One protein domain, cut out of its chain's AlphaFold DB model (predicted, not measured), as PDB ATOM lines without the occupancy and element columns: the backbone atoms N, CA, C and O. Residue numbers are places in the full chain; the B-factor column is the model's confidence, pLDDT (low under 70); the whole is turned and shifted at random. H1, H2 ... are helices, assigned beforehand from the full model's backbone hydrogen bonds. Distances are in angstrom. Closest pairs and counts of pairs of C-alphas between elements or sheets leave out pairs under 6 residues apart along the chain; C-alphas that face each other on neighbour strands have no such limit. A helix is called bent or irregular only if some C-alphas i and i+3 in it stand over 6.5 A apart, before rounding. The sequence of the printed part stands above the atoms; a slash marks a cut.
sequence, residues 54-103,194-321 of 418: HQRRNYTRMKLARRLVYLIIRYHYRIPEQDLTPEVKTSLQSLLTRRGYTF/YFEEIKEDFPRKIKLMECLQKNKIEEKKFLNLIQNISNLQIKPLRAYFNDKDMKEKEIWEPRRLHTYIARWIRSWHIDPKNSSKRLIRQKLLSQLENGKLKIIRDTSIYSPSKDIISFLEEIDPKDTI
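What this domain is: This is residues 54 to 103 and 194 to 321 of the 418 residues of an uncharacterized protein of Leptospira inadai serovar Lyme str. 10 (UniProt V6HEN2). Short helices gather round H5 in the middle: long H1 slants across one side, H2, H3 and H4 form one end, and H6, H7 and H8, folded back in two successive hairpins, form the other, with H9 between H5 and H7. Residues 244 to 249 stick out. The 178 printed residues hold nine named helices, H1 to H9 in chain order, and no named strand: all helix, compact, radius of gyration of the C-alphas 16.6 A, spans 43 by 39 by 33 A.

Where its parts are: H1, residues 54 to 76, starts at C-alpha 54 (149.055, 154.800, 164.816) and is 31.5 A long. H2 is 86 to 94, H3 194 to 204, H4 206 to 214, H5 219 to 231 (18.8 A), H6 234 to 241, H7 254 to 266 (18.3 A), H8 275 to 290 (22.0 A) and H9 308 to 314, ending at C-alpha 314 (140.267, 125.035, 159.670). H3 is only just irregular: C-alphas 200 and 203 are 6.7 A apart.

How they stand to each other: The hub H5 touches H9 at a steep tilt of 66 degrees, closest C-alphas Lys 221 and Glu 313, 4.4 A. Residues 65 to 69 of H1 touch H5, closest C-alphas Ala 65 and Ile 229, 6.7 A. H3 only just touches H5, with 3 pairs of C-alphas within 8 A, closest Phe 195 and Gln 227, 6.7 A. H4 and H5 touch only at the corner, only just, with 3 pairs, closest Leu 212 and Glu 219, 7.0 A. H2 touches H4 about perpendicular, 78 degrees, closest C-alphas Val 88 and Leu 208, 5.0 A. H6 and H7 form a hairpin, closest C-alphas Pro 236 and Tyr 260, 5.4 A; so do H7 and H8, Ala 262 and Leu 285, 6.8 A. Every O i to N i+4 pair is within hydrogen-bond range in H1, H2 and H4 to H9, and 5 of 7 in H3.

The domain as a whole: The C-alphas of Gln 82 and Lys 273, the two farthest apart, are 51.3 A apart. Residues 104 to 193 are not printed; C-alphas 103 and 194 are 13.4 A apart across the cut. The links H6 to H7 and H8 to H9 are long. Residues 103 and 290 to 306 have pLDDT under 70.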
ATOM      1  N   HIS A  54     149.118 156.219 164.444       80.75
ATOM      2  CA  HIS A  54     149.055 154.800 164.816       80.75
ATOM      3  C   HIS A  54     147.804 154.489 165.644       80.75
ATOM      4  O   HIS A  54     147.111 153.521 165.335       80.75
ATOM      5  N   GLN A  55     147.427 155.369 166.570       86.94
ATOM      6  CA  GLN A  55     146.180 155.265 167.326       86.94
ATOM      7  C   GLN A  55     144.952 155.209 166.395       86.94
ATOM      8  O   GLN A  55     144.173 154.256 166.437       86.94
ATOM      9  N   ARG A  56     144.819 156.165 165.460       92.75
ATOM     10  CA  ARG A  56     143.730 156.175 164.458       92.75
ATOM     11  C   ARG A  56     143.712 154.912 163.598       92.75
ATOM     12  O   ARG A  56     142.641 154.399 163.265       92.75
ATOM     13  N   ARG A  57     144.887 154.401 163.218       91.06
ATOM     14  CA  ARG A  57     145.013 153.145 162.463       91.06
ATOM     15  C   ARG A  57     144.509 151.956 163.280       91.06
ATOM     16  O   ARG A  57     143.750 151.163 162.733       91.06
ATOM     17  N   ASN A  58     144.839 151.871 164.563       89.44
ATOM     18  CA  ASN A  58     144.361 150.792 165.429       89.44
ATOM     19  C   ASN A  58     142.831 150.800 165.555       89.44
ATOM     20  O   ASN A  58     142.203 149.761 165.337       89.44
ATOM     21  N   TYR A  59     142.212 151.968 165.764       93.56
ATOM     22  CA  TYR A  59     140.746 152.085 165.759       93.56
ATOM     23  C   TYR A  59     140.132 151.702 164.409       93.56
ATOM     24  O   TYR A  59     139.167 150.942 164.352       93.56
ATOM     25  N   THR A  60     140.731 152.169 163.307       95.50
ATOM     26  CA  THR A  60     140.286 151.804 161.953       95.50
ATOM     27  C   THR A  60     140.337 150.291 161.759       95.50
ATOM     28  O   THR A  60     139.379 149.694 161.284       95.50
ATOM     29  N   ARG A  61     141.444 149.652 162.151       96.12
ATOM     30  CA  ARG A  61     141.635 148.205 162.044       96.12
ATOM     31  C   ARG A  61     140.549 147.448 162.800       96.12
ATOM     32  O   ARG A  61     139.970 146.526 162.238       96.12
ATOM     33  N   MET A  62     140.262 147.843 164.042       95.12
ATOM     34  CA  MET A  62     139.205 147.226 164.849       95.12
ATOM     35  C   MET A  62     137.837 147.345 164.164       95.12
ATOM     36  O   MET A  62     137.128 146.349 164.041       95.12
ATOM     37  N   LYS A  63     137.492 148.538 163.655       94.88
ATOM     38  CA  LYS A  63     136.234 148.771 162.928       94.88
ATOM     39  C   LYS A  63     136.119 147.885 161.684       94.88
ATOM     40  O   LYS A  63     135.070 147.290 161.462       94.88
ATOM     41  N   LEU A  64     137.189 147.771 160.895       96.12
ATOM     42  CA  LEU A  64     137.192 146.947 159.682       96.12
ATOM     43  C   LEU A  64     137.112 145.446 159.993       96.12
ATOM     44  O   LEU A  64     136.402 144.736 159.294       96.12
ATOM     45  N   ALA A  65     137.778 144.963 161.046       97.06
ATOM     46  CA  ALA A  65     137.682 143.561 161.462       97.06
ATOM     47  C   ALA A  65     136.256 143.199 161.914       97.06
ATOM     48  O   ALA A  65     135.704 142.200 161.463       97.06
ATOM     49  N   ARG A  66     135.621 144.056 162.728       96.00
ATOM     50  CA  ARG A  66     134.210 143.894 163.126       96.00
ATOM     51  C   ARG A  66     133.284 143.885 161.918       96.00
ATOM     52  O   ARG A  66     132.439 143.007 161.800       96.00
ATOM     53  N   ARG A  67     133.475 144.838 161.001       95.44
ATOM     54  CA  ARG A  67     132.704 144.911 159.757       95.44
ATOM     55  C   ARG A  67     132.845 143.631 158.932       95.44
ATOM     56  O   ARG A  67     131.847 143.140 158.425       95.44
ATOM     57  N   LEU A  68     134.056 143.085 158.822       96.81
ATOM     58  CA  LEU A  68     134.296 141.828 158.115       96.81
ATOM     59  C   LEU A  68     133.542 140.661 158.766       96.81
ATOM     60  O   LEU A  68     132.867 139.926 158.058       96.81
ATOM     61  N   VAL A  69     133.596 140.525 160.095       96.75
ATOM     62  CA  VAL A  69     132.848 139.479 160.814       96.75
ATOM     63  C   VAL A  69     131.343 139.595 160.575       96.75
ATOM     64  O   VAL A  69     130.706 138.590 160.283       96.75
ATOM     65  N   TYR A  70     130.776 140.804 160.608       95.19
ATOM     66  CA  TYR A  70     129.354 140.995 160.296       95.19
ATOM     67  C   TYR A  70     128.995 140.594 158.863       95.19
ATOM     68  O   TYR A  70     127.962 139.961 158.660       95.19
ATOM     69  N   LEU A  71     129.846 140.906 157.878       95.06
ATOM     70  CA  LEU A  71     129.624 140.455 156.502       95.06
ATOM     71  C   LEU A  71     129.641 138.926 156.401       95.06
ATOM     72  O   LEU A  71     128.780 138.348 155.749       95.06
ATOM     73  N   ILE A  72     130.578 138.260 157.078       95.62
ATOM     74  CA  ILE A  72     130.654 136.794 157.074       95.62
ATOM     75  C   ILE A  72     129.396 136.197 157.716       95.62
ATOM     76  O   ILE A  72     128.770 135.310 157.147       95.62
ATOM     77  N   ILE A  73     128.962 136.742 158.850       94.88
ATOM     78  CA  ILE A  73     127.751 136.302 159.547       94.88
ATOM     79  C   ILE A  73     126.498 136.432 158.675       94.88
ATOM     80  O   ILE A  73     125.720 135.485 158.569       94.88
ATOM     81  N   ARG A  74     126.318 137.579 158.015       93.62
ATOM     82  CA  ARG A  74     125.123 137.854 157.206       93.62
ATOM     83  C   ARG A  74     125.116 137.128 155.867       93.62
ATOM     84  O   ARG A  74     124.067 136.666 155.438       93.62
ATOM     85  N   TYR A  75     126.260 137.036 155.193       92.56
ATOM     86  CA  TYR A  75     126.306 136.576 153.802       92.56
ATOM     87  C   TYR A  75     126.857 135.159 153.639       92.56
ATOM     88  O   TYR A  75     126.382 134.432 152.767       92.56
ATOM     89  N   HIS A  76     127.832 134.757 154.459       91.62
ATOM     90  CA  HIS A  76     128.374 133.399 154.420       91.62
ATOM     91  C   HIS A  76     127.557 132.457 155.314       91.62
ATOM     92  O   HIS A  76     126.985 131.498 154.804       91.62
ATOM     93  N   TYR A  77     127.410 132.767 156.608       93.25
ATOM     94  CA  TYR A  77     126.598 131.950 157.523       93.25
ATOM     95  C   TYR A  77     125.089 132.168 157.372       93.25
ATOM     96  O   TYR A  77     124.307 131.360 157.864       93.25
ATOM     97  N   ARG A  78     124.672 133.236 156.678       93.94
ATOM     98  CA  ARG A  78     123.262 133.567 156.412       93.94
ATOM     99  C   ARG A  78     122.409 133.667 157.678       93.94
ATOM    100  O   ARG A  78     121.223 133.350 157.637       93.94
ATOM    101  N   ILE A  79     123.000 134.135 158.784       94.50
ATOM    102  CA  ILE A  79     122.259 134.342 160.032       94.50
ATOM    103  C   ILE A  79     121.220 135.455 159.808       94.50
ATOM    104  O   ILE A  79     121.607 136.573 159.444       94.50
ATOM    105  N   PRO A  80     119.920 135.189 160.030       93.12
ATOM    106  CA  PRO A  80     118.869 136.192 159.895       93.12
ATOM    107  C   PRO A  80     119.045 137.363 160.872       93.12
ATOM    108  O   PRO A  80     119.450 137.173 162.016       93.12
ATOM    109  N   GLU A  81     118.661 138.581 160.476       92.62
ATOM    110  CA  GLU A  81     118.838 139.773 161.329       92.62
ATOM    111  C   GLU A  81     118.064 139.679 162.659       92.62
ATOM    112  O   GLU A  81     118.527 140.200 163.671       92.62
ATOM    113  N   GLN A  82     116.939 138.954 162.682       93.38
ATOM    114  CA  GLN A  82     116.163 138.668 163.898       93.38
ATOM    115  C   GLN A  82     116.954 137.862 164.948       93.38
ATOM    116  O   GLN A  82     116.709 138.008 166.143       93.38
ATOM    117  N   ASP A  83     117.927 137.054 164.514       93.56
ATOM    118  CA  ASP A  83     118.793 136.262 165.396       93.56
ATOM    119  C   ASP A  83     120.013 137.072 165.867       93.56
ATOM    120  O   ASP A  83     120.675 136.708 166.841       93.56
ATOM    121  N   LEU A  84     120.304 138.203 165.213       93.81
ATOM    122  CA  LEU A  84     121.378 139.128 165.575       93.81
ATOM    123  C   LEU A  84     120.890 140.162 166.596       93.81
ATOM    124  O   LEU A  84     120.922 141.379 166.355       93.81
ATOM    125  N   THR A  85     120.468 139.667 167.759       95.69
ATOM    126  CA  THR A  85     120.033 140.498 168.888       95.69
ATOM    127  C   THR A  85     121.152 141.446 169.356       95.69
ATOM    128  O   THR A  85     122.337 141.212 169.078       95.69
ATOM    129  N   PRO A  86     120.829 142.534 170.082       95.88
ATOM    130  CA  PRO A  86     121.842 143.437 170.636       95.88
ATOM    131  C   PRO A  86     122.902 142.722 171.492       95.88
ATOM    132  O   PRO A  86     124.083 143.072 171.442       95.88
ATOM    133  N   GLU A  87     122.504 141.681 172.222       95.56
ATOM    134  CA  GLU A  87     123.387 140.852 173.046       95.56
ATOM    135  C   GLU A  87     124.347 140.028 172.183       95.56
ATOM    136  O   GLU A  87     125.558 140.076 172.398       95.56
ATOM    137  N   VAL A  88     123.841 139.357 171.139       95.69
ATOM    138  CA  VAL A  88     124.669 138.623 170.165       95.69
ATOM    139  C   VAL A  88     125.669 139.570 169.501       95.69
ATOM    140  O   VAL A  88     126.865 139.280 169.445       95.69
ATOM    141  N   LYS A  89     125.215 140.751 169.065       94.94
ATOM    142  CA  LYS A  89     126.075 141.787 168.473       94.94
ATOM    143  C   LYS A  89     127.167 142.241 169.441       94.94
ATOM    144  O   LYS A  89     128.317 142.386 169.025       94.94
ATOM    145  N   THR A  90     126.833 142.438 170.713       94.75
ATOM    146  CA  THR A  90     127.794 142.830 171.755       94.75
ATOM    147  C   THR A  90     128.811 141.720 172.008       94.75
ATOM    148  O   THR A  90     130.018 141.980 172.009       94.75
ATOM    149  N   SER A  91     128.353 140.470 172.108       95.19
ATOM    150  CA  SER A  91     129.209 139.289 172.247       95.19
ATOM    151  C   SER A  91     130.193 139.164 171.081       95.19
ATOM    152  O   SER A  91     131.398 139.086 171.319       95.19
ATOM    153  N   LEU A  92     129.732 139.270 169.832       94.75
ATOM    154  CA  LEU A  92     130.595 139.262 168.643       94.75
ATOM    155  C   LEU A  92     131.664 140.359 168.678       94.75
ATOM    156  O   LEU A  92     132.830 140.130 168.354       94.75
ATOM    157  N   GLN A  93     131.280 141.570 169.083       92.94
ATOM    158  CA  GLN A  93     132.219 142.681 169.177       92.94
ATOM    159  C   GLN A  93     133.250 142.479 170.280       92.94
ATOM    160  O   GLN A  93     134.409 142.851 170.068       92.94
ATOM    161  N   SER A  94     132.841 141.916 171.422       92.94
ATOM    162  CA  SER A  94     133.722 141.644 172.562       92.94
ATOM    163  C   SER A  94     134.842 140.672 172.188       92.94
ATOM    164  O   SER A  94     136.000 140.950 172.497       92.94
ATOM    165  N   LEU A  95     134.537 139.647 171.382       94.12
ATOM    166  CA  LEU A  95     135.516 138.668 170.901       94.12
ATOM    167  C   LEU A  95     136.623 139.281 170.025       94.12
ATOM    168  O   LEU A  95     137.658 138.666 169.827       94.12
ATOM    169  N   LEU A  96     136.452 140.491 169.486       93.44
ATOM    170  CA  LEU A  96     137.467 141.167 168.662       93.44
ATOM    171  C   LEU A  96     138.225 142.272 169.417       93.44
ATOM    172  O   LEU A  96     139.082 142.953 168.835       93.44
ATOM    173  N   THR A  97     137.877 142.514 170.684       89.56
ATOM    174  CA  THR A  97     138.541 143.520 171.523       89.56
ATOM    175  C   THR A  97     139.773 142.961 172.211       89.56
ATOM    176  O   THR A  97     139.924 141.755 172.327       89.56
ATOM    177  N   ARG A  98     140.679 143.859 172.633       86.19
ATOM    178  CA  ARG A  98     141.847 143.533 173.473       86.19
ATOM    179  C   ARG A  98     142.630 142.301 173.000       86.19
ATOM    180  O   ARG A  98     143.101 141.512 173.799       86.19
ATOM    181  N   ARG A  99     142.829 142.184 171.682       88.88
ATOM    182  CA  ARG A  99     143.451 141.017 171.034       88.88
ATOM    183  C   ARG A  99     144.913 140.730 171.401       88.88
ATOM    184  O   ARG A  99     145.565 139.988 170.684       88.88
ATOM    185  N   GLY A 100     145.486 141.402 172.387       84.94
ATOM    186  CA  GLY A 100     146.905 141.297 172.698       84.94
ATOM    187  C   GLY A 100     147.858 141.775 171.592       84.94
ATOM    188  O   GLY A 100     147.468 142.100 170.455       84.94
ATOM    189  N   TYR A 101     149.140 141.837 171.932       83.06
ATOM    190  CA  TYR A 101     150.228 142.165 171.012       83.06
ATOM    191  C   TYR A 101     150.763 140.914 170.295       83.06
ATOM    192  O   TYR A 101     150.428 139.791 170.647       83.06
ATOM    193  N   THR A 102     151.543 141.112 169.229       79.12
ATOM    194  CA  THR A 102     152.163 140.027 168.432       79.12
ATOM    195  C   THR A 102     153.680 140.076 168.437       79.12
ATOM    196  O   THR A 102     154.308 139.313 167.712       79.12
ATOM    197  N   PHE A 103     154.275 141.031 169.155       67.38
ATOM    198  CA  PHE A 103     155.704 140.955 169.413       67.38
ATOM    199  C   PHE A 103     155.924 139.700 170.250       67.38
ATOM    200  O   PHE A 103     155.094 139.418 171.113       67.38
ATOM    201  N   TYR A 194     145.414 135.816 174.757       90.94
ATOM    202  CA  TYR A 194     144.107 136.244 174.249       90.94
ATOM    203  C   TYR A 194     143.303 135.096 173.605       90.94
ATOM    204  O   TYR A 194     142.079 135.062 173.730       90.94
ATOM    205  N   PHE A 195     143.953 134.156 172.908       93.19
ATOM    206  CA  PHE A 195     143.257 132.993 172.349       93.19
ATOM    207  C   PHE A 195     142.735 132.056 173.438       93.19
ATOM    208  O   PHE A 195     141.622 131.549 173.299       93.19
ATOM    209  N   GLU A 196     143.503 131.859 174.508       91.25
ATOM    210  CA  GLU A 196     143.103 131.072 175.680       91.25
ATOM    211  C   GLU A 196     141.913 131.715 176.395       91.25
ATOM    212  O   GLU A 196     140.870 131.080 176.535       91.25
ATOM    213  N   GLU A 197     142.004 133.008 176.716       90.31
ATOM    214  CA  GLU A 197     140.923 133.767 177.361       90.31
ATOM    215  C   GLU A 197     139.622 133.716 176.569       90.31
ATOM    216  O   GLU A 197     138.549 133.493 177.122       90.31
ATOM    217  N   ILE A 198     139.705 133.915 175.252       92.94
ATOM    218  CA  ILE A 198     138.523 133.840 174.403       92.94
ATOM    219  C   ILE A 198     137.961 132.429 174.366       92.94
ATOM    220  O   ILE A 198     136.745 132.277 174.342       92.94
ATOM    221  N   LYS A 199     138.807 131.400 174.359       93.94
ATOM    222  CA  LYS A 199     138.348 130.011 174.377       93.94
ATOM    223  C   LYS A 199     137.598 129.685 175.672       93.94
ATOM    224  O   LYS A 199     136.612 128.957 175.611       93.94
ATOM    225  N   GLU A 200     138.016 130.248 176.802       92.38
ATOM    226  CA  GLU A 200     137.336 130.104 178.097       92.38
ATOM    227  C   GLU A 200     136.064 130.959 178.218       92.38
ATOM    228  O   GLU A 200     135.067 130.524 178.798       92.38
ATOM    229  N   ASP A 201     136.077 132.176 177.671       91.88
ATOM    230  CA  ASP A 201     134.952 133.115 177.722       91.88
ATOM    231  C   ASP A 201     133.854 132.774 176.700       91.88
ATOM    232  O   ASP A 201     132.679 133.073 176.912       91.88
ATOM    233  N   PHE A 202     134.203 132.124 175.588       93.81
ATOM    234  CA  PHE A 202     133.275 131.846 174.490       93.81
ATOM    235  C   PHE A 202     132.038 131.032 174.921       93.81
ATOM    236  O   PHE A 202     130.930 131.511 174.660       93.81
ATOM    237  N   PRO A 203     132.157 129.916 175.675       93.69
ATOM    238  CA  PRO A 203     130.997 129.183 176.192       93.69
ATOM    239  C   PRO A 203     130.105 129.999 177.141       93.69
ATOM    240  O   PRO A 203     128.914 129.721 177.260       93.69
ATOM    241  N   ARG A 204     130.648 131.032 177.805       94.00
ATOM    242  CA  ARG A 204     129.887 131.899 178.727       94.00
ATOM    243  C   ARG A 204     128.965 132.870 177.986       94.00
ATOM    244  O   ARG A 204     128.054 133.439 178.584       94.00
ATOM    245  N   LYS A 205     129.148 133.056 176.674       94.44
ATOM    246  CA  LYS A 205     128.317 133.936 175.836       94.44
ATOM    247  C   LYS A 205     127.042 133.226 175.374       94.44
ATOM    248  O   LYS A 205     126.808 133.102 174.176       94.44
ATOM    249  N   ILE A 206     126.195 132.822 176.325       94.69
ATOM    250  CA  ILE A 206     125.006 131.963 176.129       94.69
ATOM    251  C   ILE A 206     124.182 132.353 174.890       94.69
ATOM    252  O   ILE A 206     123.946 131.524 174.020       94.69
ATOM    253  N   LYS A 207     123.821 133.633 174.739       95.81
ATOM    254  CA  LYS A 207     123.005 134.121 173.608       95.81
ATOM    255  C   LYS A 207     123.679 133.963 172.245       95.81
ATOM    256  O   LYS A 207     123.012 133.698 171.249       95.81
ATOM    257  N   LEU A 208     125.003 134.130 172.189       95.81
ATOM    258  CA  LEU A 208     125.771 133.865 170.971       95.81
ATOM    259  C   LEU A 208     125.785 132.363 170.675       95.81
ATOM    260  O   LEU A 208     125.574 131.989 169.529       95.81
ATOM    261  N   MET A 209     125.962 131.519 171.692       95.88
ATOM    262  CA  MET A 209     125.944 130.062 171.532       95.88
ATOM    263  C   MET A 209     124.588 129.566 171.020       95.88
ATOM    264  O   MET A 209     124.539 128.858 170.017       95.88
ATOM    265  N   GLU A 210     123.485 130.028 171.617       95.69
ATOM    266  CA  GLU A 210     122.115 129.754 171.156       95.69
ATOM    267  C   GLU A 210     121.927 130.162 169.682       95.69
ATOM    268  O   GLU A 210     121.369 129.407 168.885       95.69
ATOM    269  N   CYS A 211     122.435 131.340 169.298       96.00
ATOM    270  CA  CYS A 211     122.379 131.840 167.924       96.00
ATOM    271  C   CYS A 211     123.156 130.937 166.948       96.00
ATOM    272  O   CYS A 211     122.631 130.581 165.888       96.00
ATOM    273  N   LEU A 212     124.381 130.532 167.301       95.69
ATOM    274  CA  LEU A 212     125.215 129.658 166.470       95.69
ATOM    275  C   LEU A 212     124.590 128.266 166.313       95.69
ATOM    276  O   LEU A 212     124.504 127.759 165.194       95.69
ATOM    277  N   GLN A 213     124.086 127.686 167.405       95.62
ATOM    278  CA  GLN A 213     123.432 126.375 167.407       95.62
ATOM    279  C   GLN A 213     122.155 126.379 166.562       95.62
ATOM    280  O   GLN A 213     121.988 125.519 165.694       95.62
ATOM    281  N   LYS A 214     121.295 127.395 166.731       95.62
ATOM    282  CA  LYS A 214     120.084 127.586 165.915       95.62
ATOM    283  C   LYS A 214     120.403 127.636 164.417       95.62
ATOM    284  O   LYS A 214     119.651 127.094 163.608       95.62
ATOM    285  N   ASN A 215     121.528 128.253 164.057       93.75
ATOM    286  CA  ASN A 215     121.976 128.416 162.674       93.75
ATOM    287  C   ASN A 215     122.929 127.299 162.195       93.75
ATOM    288  O   ASN A 215     123.474 127.399 161.100       93.75
ATOM    289  N   LYS A 216     123.095 126.213 162.970       94.56
ATOM    290  CA  LYS A 216     123.929 125.038 162.639       94.56
ATOM    291  C   LYS A 216     125.401 125.377 162.354       94.56
ATOM    292  O   LYS A 216     126.030 124.760 161.494       94.56
ATOM    293  N   ILE A 217     125.951 126.355 163.069       94.38
ATOM    294  CA  ILE A 217     127.349 126.776 162.935       94.38
ATOM    295  C   ILE A 217     128.185 126.054 163.988       94.38
ATOM    296  O   ILE A 217     127.876 126.094 165.176       94.38
ATOM    297  N   GLU A 218     129.266 125.410 163.554       95.25
ATOM    298  CA  GLU A 218     130.169 124.705 164.460       95.25
ATOM    299  C   GLU A 218     130.986 125.699 165.300       95.25
ATOM    300  O   GLU A 218     131.777 126.491 164.785       95.25
ATOM    301  N   GLU A 219     130.818 125.614 166.617       94.69
ATOM    302  CA  GLU A 219     131.406 126.506 167.619       94.69
ATOM    303  C   GLU A 219     132.931 126.632 167.486       94.69
ATOM    304  O   GLU A 219     133.478 127.736 167.470       94.69
ATOM    305  N   LYS A 220     133.623 125.498 167.316       94.81
ATOM    306  CA  LYS A 220     135.085 125.446 167.176       94.81
ATOM    307  C   LYS A 220     135.570 126.151 165.908       94.81
ATOM    308  O   LYS A 220     136.530 126.918 165.963       94.81
ATOM    309  N   LYS A 221     134.899 125.918 164.776       95.56
ATOM    310  CA  LYS A 221     135.220 126.564 163.493       95.56
ATOM    311  C   LYS A 221     134.989 128.068 163.556       95.56
ATOM    312  O   LYS A 221     135.843 128.840 163.123       95.56
ATOM    313  N   PHE A 222     133.879 128.483 164.163       96.88
ATOM    314  CA  PHE A 222     133.579 129.894 164.369       96.88
ATOM    315  C   PHE A 222     134.637 130.578 165.245       96.88
ATOM    316  O   PHE A 222     135.120 131.662 164.912       96.88
ATOM    317  N   LEU A 223     135.049 129.936 166.341       96.81
ATOM    318  CA  LEU A 223     136.094 130.463 167.214       96.81
ATOM    319  C   LEU A 223     137.429 130.622 166.473       96.81
ATOM    320  O   LEU A 223     138.039 131.692 166.537       96.81
ATOM    321  N   ASN A 224     137.838 129.603 165.711       96.88
ATOM    322  CA  ASN A 224     139.031 129.655 164.863       96.88
ATOM    323  C   ASN A 224     138.960 130.819 163.867       96.88
ATOM    324  O   ASN A 224     139.903 131.608 163.769       96.88
ATOM    325  N   LEU A 225     137.826 130.989 163.180       97.50
ATOM    326  CA  LEU A 225     137.597 132.100 162.255       97.50
ATOM    327  C   LEU A 225     137.817 133.457 162.942       97.50
ATOM    328  O   LEU A 225     138.527 134.318 162.412       97.50
ATOM    329  N   ILE A 226     137.237 133.657 164.128       97.69
ATOM    330  CA  ILE A 226     137.369 134.906 164.892       97.69
ATOM    331  C   ILE A 226     138.822 135.161 165.305       97.69
ATOM    332  O   ILE A 226     139.318 136.288 165.169       97.69
ATOM    333  N   GLN A 227     139.524 134.132 165.772       97.31
ATOM    334  CA  GLN A 227     140.929 134.232 166.168       97.31
ATOM    335  C   GLN A 227     141.833 134.532 164.954       97.31
ATOM    336  O   GLN A 227     142.679 135.431 165.018       97.31
ATOM    337  N   ASN A 228     141.579 133.904 163.802       97.75
ATOM    338  CA  ASN A 228     142.277 134.172 162.542       97.75
ATOM    339  C   ASN A 228     142.024 135.595 162.011       97.75
ATOM    340  O   ASN A 228     142.965 136.311 161.652       97.75
ATOM    341  N   ILE A 229     140.776 136.078 162.030       97.62
ATOM    342  CA  ILE A 229     140.458 137.478 161.686       97.62
ATOM    343  C   ILE A 229     141.152 138.440 162.659       97.62
ATOM    344  O   ILE A 229     141.650 139.503 162.265       97.62
ATOM    345  N   SER A 230     141.258 138.052 163.929       96.62
ATOM    346  CA  SER A 230     141.974 138.813 164.946       96.62
ATOM    347  C   SER A 230     143.477 138.877 164.717       96.62
ATOM    348  O   SER A 230     144.094 139.810 165.232       96.62
ATOM    349  N   ASN A 231     144.070 138.040 163.869       96.56
ATOM    350  CA  ASN A 231     145.461 138.194 163.443       96.56
ATOM    351  C   ASN A 231     145.657 139.215 162.316       96.56
ATOM    352  O   ASN A 231     146.718 139.843 162.247       96.56
ATOM    353  N   LEU A 232     144.627 139.488 161.509       96.62
ATOM    354  CA  LEU A 232     144.740 140.390 160.362       96.62
ATOM    355  C   LEU A 232     145.229 141.787 160.770       96.62
ATOM    356  O   LEU A 232     144.671 142.469 161.647       96.62
ATOM    357  N   GLN A 233     146.290 142.230 160.098       94.50
ATOM    358  CA  GLN A 233     146.801 143.594 160.195       94.50
ATOM    359  C   GLN A 233     145.881 144.569 159.441       94.50
ATOM    360  O   GLN A 233     145.008 144.186 158.665       94.50
ATOM    361  N   ILE A 234     146.090 145.873 159.633       95.75
ATOM    362  CA  ILE A 234     145.279 146.894 158.955       95.75
ATOM    363  C   ILE A 234     145.418 146.853 157.424       95.75
ATOM    364  O   ILE A 234     144.491 147.246 156.723       95.75
ATOM    365  N   LYS A 235     146.566 146.398 156.904       94.38
ATOM    366  CA  LYS A 235     146.891 146.388 155.470       94.38
ATOM    367  C   LYS A 235     145.926 145.511 154.647       94.38
ATOM    368  O   LYS A 235     145.292 146.084 153.761       94.38
ATOM    369  N   PRO A 236     145.737 144.203 154.932       96.00
ATOM    370  CA  PRO A 236     144.766 143.378 154.202       96.00
ATOM    371  C   PRO A 236     143.323 143.869 154.367       96.00
ATOM    372  O   PRO A 236     142.594 143.944 153.383       96.00
ATOM    373  N   LEU A 237     142.928 144.292 155.575       97.00
ATOM    374  CA  LEU A 237     141.576 144.801 155.839       97.00
ATOM    375  C   LEU A 237     141.276 146.073 155.040       97.00
ATOM    376  O   LEU A 237     140.223 146.190 154.422       97.00
ATOM    377  N   ARG A 238     142.211 147.031 155.018       95.81
ATOM    378  CA  ARG A 238     142.063 148.232 154.191       95.81
ATOM    379  C   ARG A 238     142.005 147.880 152.722       95.81
ATOM    380  O   ARG A 238     141.179 148.452 152.042       95.81
ATOM    381  N   ALA A 239     142.851 146.977 152.239       94.94
ATOM    382  CA  ALA A 239     142.859 146.617 150.827       94.94
ATOM    383  C   ALA A 239     141.525 145.983 150.388       94.94
ATOM    384  O   ALA A 239     140.979 146.367 149.352       94.94
ATOM    385  N   TYR A 240     140.953 145.114 151.229       95.50
ATOM    386  CA  TYR A 240     139.622 144.548 151.022       95.50
ATOM    387  C   TYR A 240     138.548 145.638 150.914       95.50
ATOM    388  O   TYR A 240     137.898 145.734 149.880       95.50
ATOM    389  N   PHE A 241     138.445 146.522 151.911       95.75
ATOM    390  CA  PHE A 241     137.424 147.578 151.956       95.75
ATOM    391  C   PHE A 241     137.759 148.847 151.151       95.75
ATOM    392  O   PHE A 241     136.983 149.801 151.172       95.75
ATOM    393  N   ASN A 242     138.912 148.907 150.475       92.94
ATOM    394  CA  ASN A 242     139.304 150.039 149.631       92.94
ATOM    395  C   ASN A 242     138.653 149.911 148.252       92.94
ATOM    396  O   ASN A 242     139.331 149.765 147.234       92.94
ATOM    397  N   ASP A 243     137.329 149.931 148.264       91.00
ATOM    398  CA  ASP A 243     136.473 149.935 147.094       91.00
ATOM    399  C   ASP A 243     135.432 151.048 147.259       91.00
ATOM    400  O   ASP A 243     134.974 151.308 148.377       91.00
ATOM    401  N   LYS A 244     135.106 151.755 146.173       89.44
ATOM    402  CA  LYS A 244     134.142 152.861 146.227       89.44
ATOM    403  C   LYS A 244     132.752 152.337 146.579       89.44
ATOM    404  O   LYS A 244     132.089 152.955 147.409       89.44
ATOM    405  N   ASP A 245     132.378 151.176 146.054       89.19
ATOM    406  CA  ASP A 245     131.047 150.600 146.256       89.19
ATOM    407  C   ASP A 245     130.872 150.091 147.693       89.19
ATOM    408  O   ASP A 245     129.795 150.170 148.284       89.19
ATOM    409  N   MET A 246     131.976 149.670 148.320       89.50
ATOM    410  CA  MET A 246     132.021 149.255 149.724       89.50
ATOM    411  C   MET A 246     132.065 150.426 150.718       89.50
ATOM    412  O   MET A 246     132.204 150.186 151.922       89.50
ATOM    413  N   LYS A 247     131.991 151.691 150.285       81.69
ATOM    414  CA  LYS A 247     131.935 152.821 151.230       81.69
ATOM    415  C   LYS A 247     130.580 152.928 151.917       81.69
ATOM    416  O   LYS A 247     130.538 153.113 153.130       81.69
ATOM    417  N   GLU A 248     129.514 152.789 151.140       79.62
ATOM    418  CA  GLU A 248     128.137 153.032 151.586       79.62
ATOM    419  C   GLU A 248     127.314 151.747 151.666       79.62
ATOM    420  O   GLU A 248     126.321 151.703 152.386       79.62
ATOM    421  N   LYS A 249     127.742 150.680 150.978       85.25
ATOM    422  CA  LYS A 249     127.030 149.400 150.941       85.25
ATOM    423  C   LYS A 249     127.809 148.291 151.640       85.25
ATOM    424  O   LYS A 249     129.046 148.253 151.656       85.25
ATOM    425  N   GLU A 250     127.067 147.365 152.232       85.44
ATOM    426  CA  GLU A 250     127.590 146.088 152.706       85.44
ATOM    427  C   GLU A 250     127.680 145.130 151.518       85.44
ATOM    428  O   GLU A 250     126.675 144.630 151.031       85.44
ATOM    429  N   ILE A 251     128.896 144.927 151.010       91.62
ATOM    430  CA  ILE A 251     129.159 144.039 149.877       91.62
ATOM    431  C   ILE A 251     130.071 142.923 150.368       91.62
ATOM    432  O   ILE A 251     131.158 143.181 150.890       91.62
ATOM    433  N   TRP A 252     129.619 141.683 150.195       92.38
ATOM    434  CA  TRP A 252     130.395 140.488 150.494       92.38
ATOM    435  C   TRP A 252     131.078 139.959 149.231       92.38
ATOM    436  O   TRP A 252     130.422 139.461 148.321       92.38
ATOM    437  N   GLU A 253     132.407 140.056 149.189       91.56
ATOM    438  CA  GLU A 253     133.209 139.595 148.048       91.56
ATOM    439  C   GLU A 253     134.310 138.594 148.469       91.56
ATOM    440  O   GLU A 253     135.452 138.984 148.735       91.56
ATOM    441  N   PRO A 254     134.021 137.281 148.540       89.62
ATOM    442  CA  PRO A 254     134.965 136.287 149.069       89.62
ATOM    443  C   PRO A 254     136.252 136.158 148.235       89.62
ATOM    444  O   PRO A 254     137.339 135.992 148.789       89.62
ATOM    445  N   ARG A 255     136.174 136.331 146.906       86.06
ATOM    446  CA  ARG A 255     137.346 136.285 146.001       86.06
ATOM    447  C   ARG A 255     138.365 137.380 146.311       86.06
ATOM    448  O   ARG A 255     139.578 137.149 146.326       86.06
ATOM    449  N   ARG A 256     137.867 138.585 146.588       90.69
ATOM    450  CA  ARG A 256     138.690 139.731 146.964       90.69
ATOM    451  C   ARG A 256     139.325 139.518 148.335       90.69
ATOM    452  O   ARG A 256     140.507 139.822 148.509       90.69
ATOM    453  N   LEU A 257     138.577 138.950 149.285       92.50
ATOM    454  CA  LEU A 257     139.100 138.600 150.607       92.50
ATOM    455  C   LEU A 257     140.255 137.593 150.500       92.50
ATOM    456  O   LEU A 257     141.335 137.861 151.030       92.50
ATOM    457  N   HIS A 258     140.061 136.501 149.751       91.19
ATOM    458  CA  HIS A 258     141.108 135.509 149.465       91.19
ATOM    459  C   HIS A 258     142.364 136.171 148.893       91.19
ATOM    460  O   HIS A 258     143.455 136.022 149.447       91.19
ATOM    461  N   THR A 259     142.197 136.995 147.855       89.44
ATOM    462  CA  THR A 259     143.307 137.678 147.177       89.44
ATOM    463  C   THR A 259     144.155 138.499 148.149       89.44
ATOM    464  O   THR A 259     145.390 138.442 148.109       89.44
ATOM    465  N   TYR A 260     143.523 139.279 149.029       93.25
ATOM    466  CA  TYR A 260     144.256 140.149 149.947       93.25
ATOM    467  C   TYR A 260     144.847 139.419 151.151       93.25
ATOM    468  O   TYR A 260     145.920 139.823 151.604       93.25
ATOM    469  N   ILE A 261     144.226 138.337 151.626       93.50
ATOM    470  CA  ILE A 261     144.825 137.469 152.651       93.50
ATOM    471  C   ILE A 261     146.054 136.749 152.079       93.50
ATOM    472  O   ILE A 261     147.127 136.813 152.680       93.50
ATOM    473  N   ALA A 262     145.954 136.176 150.876       90.81
ATOM    474  CA  ALA A 262     147.081 135.519 150.216       90.81
ATOM    475  C   ALA A 262     148.241 136.498 149.961       90.81
ATOM    476  O   ALA A 262     149.394 136.203 150.273       90.81
ATOM    477  N   ARG A 263     147.957 137.707 149.456       91.31
ATOM    478  CA  ARG A 263     148.979 138.762 149.287       91.31
ATOM    479  C   ARG A 263     149.622 139.171 150.610       91.31
ATOM    480  O   ARG A 263     150.824 139.420 150.644       91.31
ATOM    481  N   TRP A 264     148.842 139.247 151.685       94.50
ATOM    482  CA  TRP A 264     149.355 139.579 153.008       94.50
ATOM    483  C   TRP A 264     150.340 138.520 153.518       94.50
ATOM    484  O   TRP A 264     151.458 138.893 153.867       94.50
ATOM    485  N   ILE A 265     149.996 137.231 153.446       92.69
ATOM    486  CA  ILE A 265     150.887 136.123 153.844       92.69
ATOM    487  C   ILE A 265     152.131 136.058 152.942       92.69
ATOM    488  O   ILE A 265     153.253 135.877 153.420       92.69
ATOM    489  N   ARG A 266     151.986 136.294 151.628       90.75
ATOM    490  CA  ARG A 266     153.144 136.404 150.717       90.75
ATOM    491  C   ARG A 266     154.079 137.546 151.107       90.75
ATOM    492  O   ARG A 266     155.282 137.403 150.933       90.75
ATOM    493  N   SER A 267     153.556 138.640 151.655       89.38
ATOM    494  CA  SER A 267     154.365 139.789 152.083       89.38
ATOM    495  C   SER A 267     155.024 139.641 153.456       89.38
ATOM    496  O   SER A 267     155.669 140.580 153.910       89.38
ATOM    497  N   TRP A 268     154.847 138.512 154.143       90.44
ATOM    498  CA  TRP A 268     155.526 138.269 155.412       90.44
ATOM    499  C   TRP A 268     157.036 138.171 155.208       90.44
ATOM    500  O   TRP A 268     157.516 137.294 154.487       90.44
ATOM    501  N   HIS A 269     157.760 139.058 155.884       84.88
ATOM    502  CA  HIS A 269     159.205 138.988 156.028       84.88
ATOM    503  C   HIS A 269     159.507 138.098 157.230       84.88
ATOM    504  O   HIS A 269     159.087 138.389 158.347       84.88
ATOM    505  N   ILE A 270     160.157 136.968 156.976       83.94
ATOM    506  CA  ILE A 270     160.502 135.985 158.001       83.94
ATOM    507  C   ILE A 270     162.013 136.013 158.149       83.94
ATOM    508  O   ILE A 270     162.720 135.946 157.142       83.94
ATOM    509  N   ASP A 271     162.484 136.113 159.390       76.62
ATOM    510  CA  ASP A 271     163.904 136.001 159.709       76.62
ATOM    511  C   ASP A 271     164.450 134.675 159.142       76.62
ATOM    512  O   ASP A 271     163.858 133.625 159.411       76.62
ATOM    513  N   PRO A 272     165.553 134.685 158.368       75.12
ATOM    514  CA  PRO A 272     166.176 133.471 157.846       75.12
ATOM    515  C   PRO A 272     166.442 132.386 158.901       75.12
ATOM    516  O   PRO A 272     166.417 131.202 158.561       75.12
ATOM    517  N   LYS A 273     166.662 132.768 160.165       73.38
ATOM    518  CA  LYS A 273     166.897 131.845 161.286       73.38
ATOM    519  C   LYS A 273     165.619 131.165 161.791       73.38
ATOM    520  O   LYS A 273     165.695 130.112 162.412       73.38
ATOM    521  N   ASN A 274     164.441 131.721 161.502       74.50
ATOM    522  CA  ASN A 274     163.157 131.171 161.933       74.50
ATOM    523  C   ASN A 274     162.596 130.184 160.886       74.50
ATOM    524  O   ASN A 274     161.686 130.485 160.103       74.50
ATOM    525  N   SER A 275     163.179 128.982 160.862       77.94
ATOM    526  CA  SER A 275     162.825 127.909 159.924       77.94
ATOM    527  C   SER A 275     161.374 127.435 160.084       77.94
ATOM    528  O   SER A 275     160.695 127.202 159.079       77.94
ATOM    529  N   SER A 276     160.863 127.371 161.317       82.75
ATOM    530  CA  SER A 276     159.492 126.946 161.623       82.75
ATOM    531  C   SER A 276     158.456 127.904 161.032       82.75
ATOM    532  O   SER A 276     157.546 127.471 160.320       82.75
ATOM    533  N   LYS A 277     158.623 129.224 161.199       83.94
ATOM    534  CA  LYS A 277     157.689 130.208 160.631       83.94
ATOM    535  C   LYS A 277     157.725 130.219 159.103       83.94
ATOM    536  O   LYS A 277     156.690 130.439 158.468       83.94
ATOM    537  N   ARG A 278     158.882 129.929 158.495       85.50
ATOM    538  CA  ARG A 278     159.008 129.762 157.037       85.50
ATOM    539  C   ARG A 278     158.172 128.585 156.534       85.50
ATOM    540  O   ARG A 278     157.451 128.748 155.548       85.50
ATOM    541  N   LEU A 279     158.236 127.443 157.221       87.44
ATOM    542  CA  LEU A 279     157.422 126.263 156.912       87.44
ATOM    543  C   LEU A 279     155.928 126.549 157.098       87.44
ATOM    544  O   LEU A 279     155.136 126.234 156.212       87.44
ATOM    545  N   ILE A 280     155.550 127.237 158.181       89.75
ATOM    546  CA  ILE A 280     154.167 127.678 158.412       89.75
ATOM    547  C   ILE A 280     153.681 128.545 157.248       89.75
ATOM    548  O   ILE A 280     152.637 128.268 156.668       89.75
ATOM    549  N   ARG A 281     154.449 129.558 156.825       91.50
ATOM    550  CA  ARG A 281     154.076 130.397 155.673       91.50
ATOM    551  C   ARG A 281     153.891 129.576 154.398       91.50
ATOM    552  O   ARG A 281     152.934 129.820 153.668       91.50
ATOM    553  N   GLN A 282     154.782 128.625 154.121       89.88
ATOM    554  CA  GLN A 282     154.656 127.743 152.956       89.88
ATOM    555  C   GLN A 282     153.396 126.873 153.035       89.88
ATOM    556  O   GLN A 282     152.674 126.786 152.046       89.88
ATOM    557  N   LYS A 283     153.083 126.308 154.209       90.69
ATOM    558  CA  LYS A 283     151.841 125.563 154.479       90.69
ATOM    559  C   LYS A 283     150.596 126.430 154.263       90.69
ATOM    560  O   LYS A 283     149.666 126.006 153.586       90.69
ATOM    561  N   LEU A 284     150.579 127.654 154.792       91.19
ATOM    562  CA  LEU A 284     149.454 128.580 154.623       91.19
ATOM    563  C   LEU A 284     149.230 128.928 153.147       91.19
ATOM    564  O   LEU A 284     148.098 128.919 152.666       91.19
ATOM    565  N   LEU A 285     150.308 129.226 152.415       89.94
ATOM    566  CA  LEU A 285     150.227 129.538 150.990       89.94
ATOM    567  C   LEU A 285     149.809 128.324 150.170       89.94
ATOM    568  O   LEU A 285     148.936 128.465 149.322       89.94
ATOM    569  N   SER A 286     150.347 127.137 150.452       85.25
ATOM    570  CA  SER A 286     149.953 125.924 149.740       85.25
ATOM    571  C   SER A 286     148.489 125.575 149.990       85.25
ATOM    572  O   SER A 286     147.803 125.198 149.053       85.25
ATOM    573  N   GLN A 287     147.951 125.778 151.195       83.62
ATOM    574  CA  GLN A 287     146.519 125.596 151.458       83.62
ATOM    575  C   GLN A 287     145.648 126.625 150.723       83.62
ATOM    576  O   GLN A 287     144.582 126.272 150.219       83.62
ATOM    577  N   LEU A 288     146.115 127.872 150.599       79.88
ATOM    578  CA  LEU A 288     145.436 128.920 149.828       79.88
ATOM    579  C   LEU A 288     145.556 128.743 148.303       79.88
ATOM    580  O   LEU A 288     144.704 129.264 147.582       79.88
ATOM    581  N   GLU A 289     146.599 128.059 147.817       72.69
ATOM    582  CA  GLU A 289     146.918 127.860 146.391       72.69
ATOM    583  C   GLU A 289     146.453 126.494 145.844       72.69
ATOM    584  O   GLU A 289     145.997 126.420 144.701       72.69
ATOM    585  N   ASN A 290     146.499 125.425 146.653       57.53
ATOM    586  CA  ASN A 290     145.974 124.089 146.326       57.53
ATOM    587  C   ASN A 290     144.438 124.070 146.272       57.53
ATOM    588  O   ASN A 290     143.855 123.231 145.585       57.53
ATOM    589  N   GLY A 291     143.769 125.038 146.905       51.44
ATOM    590  CA  GLY A 291     142.453 125.489 146.458       51.44
ATOM    591  C   GLY A 291     142.635 126.352 145.209       51.44
ATOM    592  O   GLY A 291     142.828 127.555 145.337       51.44
ATOM    593  N   LYS A 292     142.667 125.752 144.010       44.50
ATOM    594  CA  LYS A 292     143.038 126.426 142.746       44.50
ATOM    595  C   LYS A 292     142.275 127.742 142.494       44.50
ATOM    596  O   LYS A 292     141.288 127.778 141.767       44.50
ATOM    597  N   LEU A 293     142.856 128.849 142.948       43.09
ATOM    598  CA  LEU A 293     142.852 130.147 142.282       43.09
ATOM    599  C   LEU A 293     144.218 130.296 141.609       43.09
ATOM    600  O   LEU A 293     145.083 131.059 142.037       43.09
ATOM    601  N   LYS A 294     144.432 129.524 140.536       40.31
ATOM    602  CA  LYS A 294     145.517 129.808 139.597       40.31
ATOM    603  C   LYS A 294     145.098 131.091 138.880       40.31
ATOM    604  O   LYS A 294     144.226 131.058 138.015       40.31
ATOM    605  N   ILE A 295     145.648 132.232 139.296       42.06
ATOM    606  CA  ILE A 295     145.496 133.496 138.569       42.06
ATOM    607  C   ILE A 295     146.291 133.338 137.268       42.06
ATOM    608  O   ILE A 295     147.461 133.702 137.181       42.06
ATOM    609  N   ILE A 296     145.672 132.708 136.275       38.84
ATOM    610  CA  ILE A 296     146.011 132.911 134.874       38.84
ATOM    611  C   ILE A 296     145.136 134.081 134.430       38.84
ATOM    612  O   ILE A 296     143.961 134.147 134.785       38.84
ATOM    613  N   ARG A 297     145.774 135.032 133.752       39.09
ATOM    614  CA  ARG A 297     145.238 136.312 133.284       39.09
ATOM    615  C   ARG A 297     143.758 136.221 132.859       39.09
ATOM    616  O   ARG A 297     143.381 135.367 132.068       39.09
ATOM    617  N   ASP A 298     142.968 137.117 133.441       38.81
ATOM    618  CA  ASP A 298     141.648 137.628 133.039       38.81
ATOM    619  C   ASP A 298     140.424 136.722 132.865       38.81
ATOM    620  O   ASP A 298     139.320 137.255 132.802       38.81
ATOM    621  N   THR A 299     140.516 135.397 132.937       42.88
ATOM    622  CA  THR A 299     139.301 134.555 132.920       42.88
ATOM    623  C   THR A 299     139.515 133.250 133.676       42.88
ATOM    624  O   THR A 299     140.002 132.274 133.110       42.88
ATOM    625  N   SER A 300     139.136 133.190 134.956       43.09
ATOM    626  CA  SER A 300     139.035 131.910 135.666       43.09
ATOM    627  C   SER A 300     137.739 131.796 136.469       43.09
ATOM    628  O   SER A 300     137.348 132.666 137.248       43.09
ATOM    629  N   ILE A 301     137.047 130.688 136.217       42.19
ATOM    630  CA  ILE A 301     135.846 130.246 136.916       42.19
ATOM    631  C   ILE A 301     136.278 129.841 138.328       42.19
ATOM    632  O   ILE A 301     137.166 129.010 138.505       42.19
ATOM    633  N   TYR A 302     135.672 130.460 139.338       42.28
ATOM    634  CA  TYR A 302     135.875 130.122 140.744       42.28
ATOM    635  C   TYR A 302     135.436 128.683 140.980       42.28
ATOM    636  O   TYR A 302     134.242 128.392 140.930       42.28
ATOM    637  N   SER A 303     136.401 127.792 141.209       40.81
ATOM    638  CA  SER A 303     136.081 126.433 141.624       40.81
ATOM    639  C   SER A 303     135.850 126.423 143.142       40.81
ATOM    640  O   SER A 303     136.719 126.905 143.872       40.81
ATOM    641  N   PRO A 304     134.715 125.908 143.649       40.59
ATOM    642  CA  PRO A 304     134.291 126.050 145.048       40.59
ATOM    643  C   PRO A 304     135.060 125.177 146.049       40.59
ATOM    644  O   PRO A 304     134.576 124.972 147.159       40.59
ATOM    645  N   SER A 305     136.197 124.581 145.680       40.47
ATOM    646  CA  SER A 305     136.693 123.418 146.421       40.47
ATOM    647  C   SER A 305     137.254 123.728 147.814       40.47
ATOM    648  O   SER A 305     137.313 122.797 148.607       40.47
ATOM    649  N   LYS A 306     137.574 124.995 148.149       54.16
ATOM    650  CA  LYS A 306     137.651 125.510 149.535       54.16
ATOM    651  C   LYS A 306     137.349 127.014 149.581       54.16
ATOM    652  O   LYS A 306     138.079 127.811 148.992       54.16
ATOM    653  N   ASP A 307     136.280 127.402 150.275       78.19
ATOM    654  CA  ASP A 307     135.958 128.804 150.564       78.19
ATOM    655  C   ASP A 307     137.058 129.424 151.449       78.19
ATOM    656  O   ASP A 307     137.654 128.746 152.291       78.19
ATOM    657  N   ILE A 308     137.332 130.724 151.292       89.12
ATOM    658  CA  ILE A 308     138.256 131.455 152.175       89.12
ATOM    659  C   ILE A 308     137.809 131.363 153.637       89.12
ATOM    660  O   ILE A 308     138.648 131.374 154.534       89.12
ATOM    661  N   ILE A 309     136.502 131.235 153.878       92.31
ATOM    662  CA  ILE A 309     135.980 131.009 155.223       92.31
ATOM    663  C   ILE A 309     136.377 129.634 155.743       92.31
ATOM    664  O   ILE A 309     136.955 129.572 156.821       92.31
ATOM    665  N   SER A 310     136.222 128.571 154.951       90.12
ATOM    666  CA  SER A 310     136.674 127.227 155.337       90.12
ATOM    667  C   SER A 310     138.168 127.198 155.667       90.12
ATOM    668  O   SER A 310     138.573 126.578 156.645       90.12
ATOM    669  N   PHE A 311     139.001 127.934 154.919       91.38
ATOM    670  CA  PHE A 311     140.416 128.101 155.270       91.38
ATOM    671  C   PHE A 311     140.606 128.732 156.661       91.38
ATOM    672  O   PHE A 311     141.403 128.233 157.453       91.38
ATOM    673  N   LEU A 312     139.882 129.811 156.974       94.38
ATOM    674  CA  LEU A 312     139.980 130.506 158.265       94.38
ATOM    675  C   LEU A 312     139.333 129.732 159.428       94.38
ATOM    676  O   LEU A 312     139.682 129.973 160.579       94.38
ATOM    677  N   GLU A 313     138.394 128.833 159.151       94.69
ATOM    678  CA  GLU A 313     137.773 127.940 160.134       94.69
ATOM    679  C   GLU A 313     138.677 126.749 160.494       94.69
ATOM    680  O   GLU A 313     138.696 126.300 161.642       94.69
ATOM    681  N   GLU A 314     139.428 126.231 159.518       91.94
ATOM    682  CA  GLU A 314     140.267 125.035 159.670       91.94
ATOM    683  C   GLU A 314     141.676 125.344 160.193       91.94
ATOM    684  O   GLU A 314     142.259 124.517 160.897       91.94
ATOM    685  N   ILE A 315     142.250 126.500 159.842       92.19
ATOM    686  CA  ILE A 315     143.639 126.813 160.190       92.19
ATOM    687  C   ILE A 315     143.798 127.157 161.674       92.19
ATOM    688  O   ILE A 315     143.021 127.940 162.225       92.19
ATOM    689  N   ASP A 316     144.856 126.626 162.295       93.56
ATOM    690  CA  ASP A 316     145.250 127.008 163.650       93.56
ATOM    691  C   ASP A 316     145.560 128.520 163.698       93.56
ATOM    692  O   ASP A 316     146.459 128.996 162.993       93.56
ATOM    693  N   PRO A 317     144.855 129.305 164.528       95.25
ATOM    694  CA  PRO A 317     145.117 130.730 164.679       95.25
ATOM    695  C   PRO A 317     146.532 131.070 165.154       95.25
ATOM    696  O   PRO A 317     146.996 132.188 164.915       95.25
ATOM    697  N   LYS A 318     147.261 130.140 165.781       92.00
ATOM    698  CA  LYS A 318     148.686 130.322 166.108       92.00
ATOM    699  C   LYS A 318     149.548 130.446 164.843       92.00
ATOM    700  O   LYS A 318     150.446 131.294 164.777       92.00
ATOM    701  N   ASP A 319     149.214 129.695 163.790       91.31
ATOM    702  CA  ASP A 319     149.938 129.717 162.513       91.31
ATOM    703  C   ASP A 319     149.808 131.084 161.824       91.31
ATOM    704  O   ASP A 319     150.765 131.580 161.215       91.31
ATOM    705  N   THR A 320     148.651 131.745 161.963       93.38
ATOM    706  CA  THR A 320     148.355 133.009 161.271       93.38
ATOM    707  C   THR A 320     148.801 134.271 162.023       93.38
ATOM    708  O   THR A 320     148.599 135.381 161.519       93.38
ATOM    709  N   ILE A 321     149.448 134.142 163.192       91.38
ATOM    710  CA  ILE A 321     150.069 135.282 163.891       91.38
ATOM    711  C   ILE A 321     151.162 135.875 162.981       91.38
ATOM    712  O   ILE A 321     152.095 135.148 162.624       91.38
TER     713      ILE A 321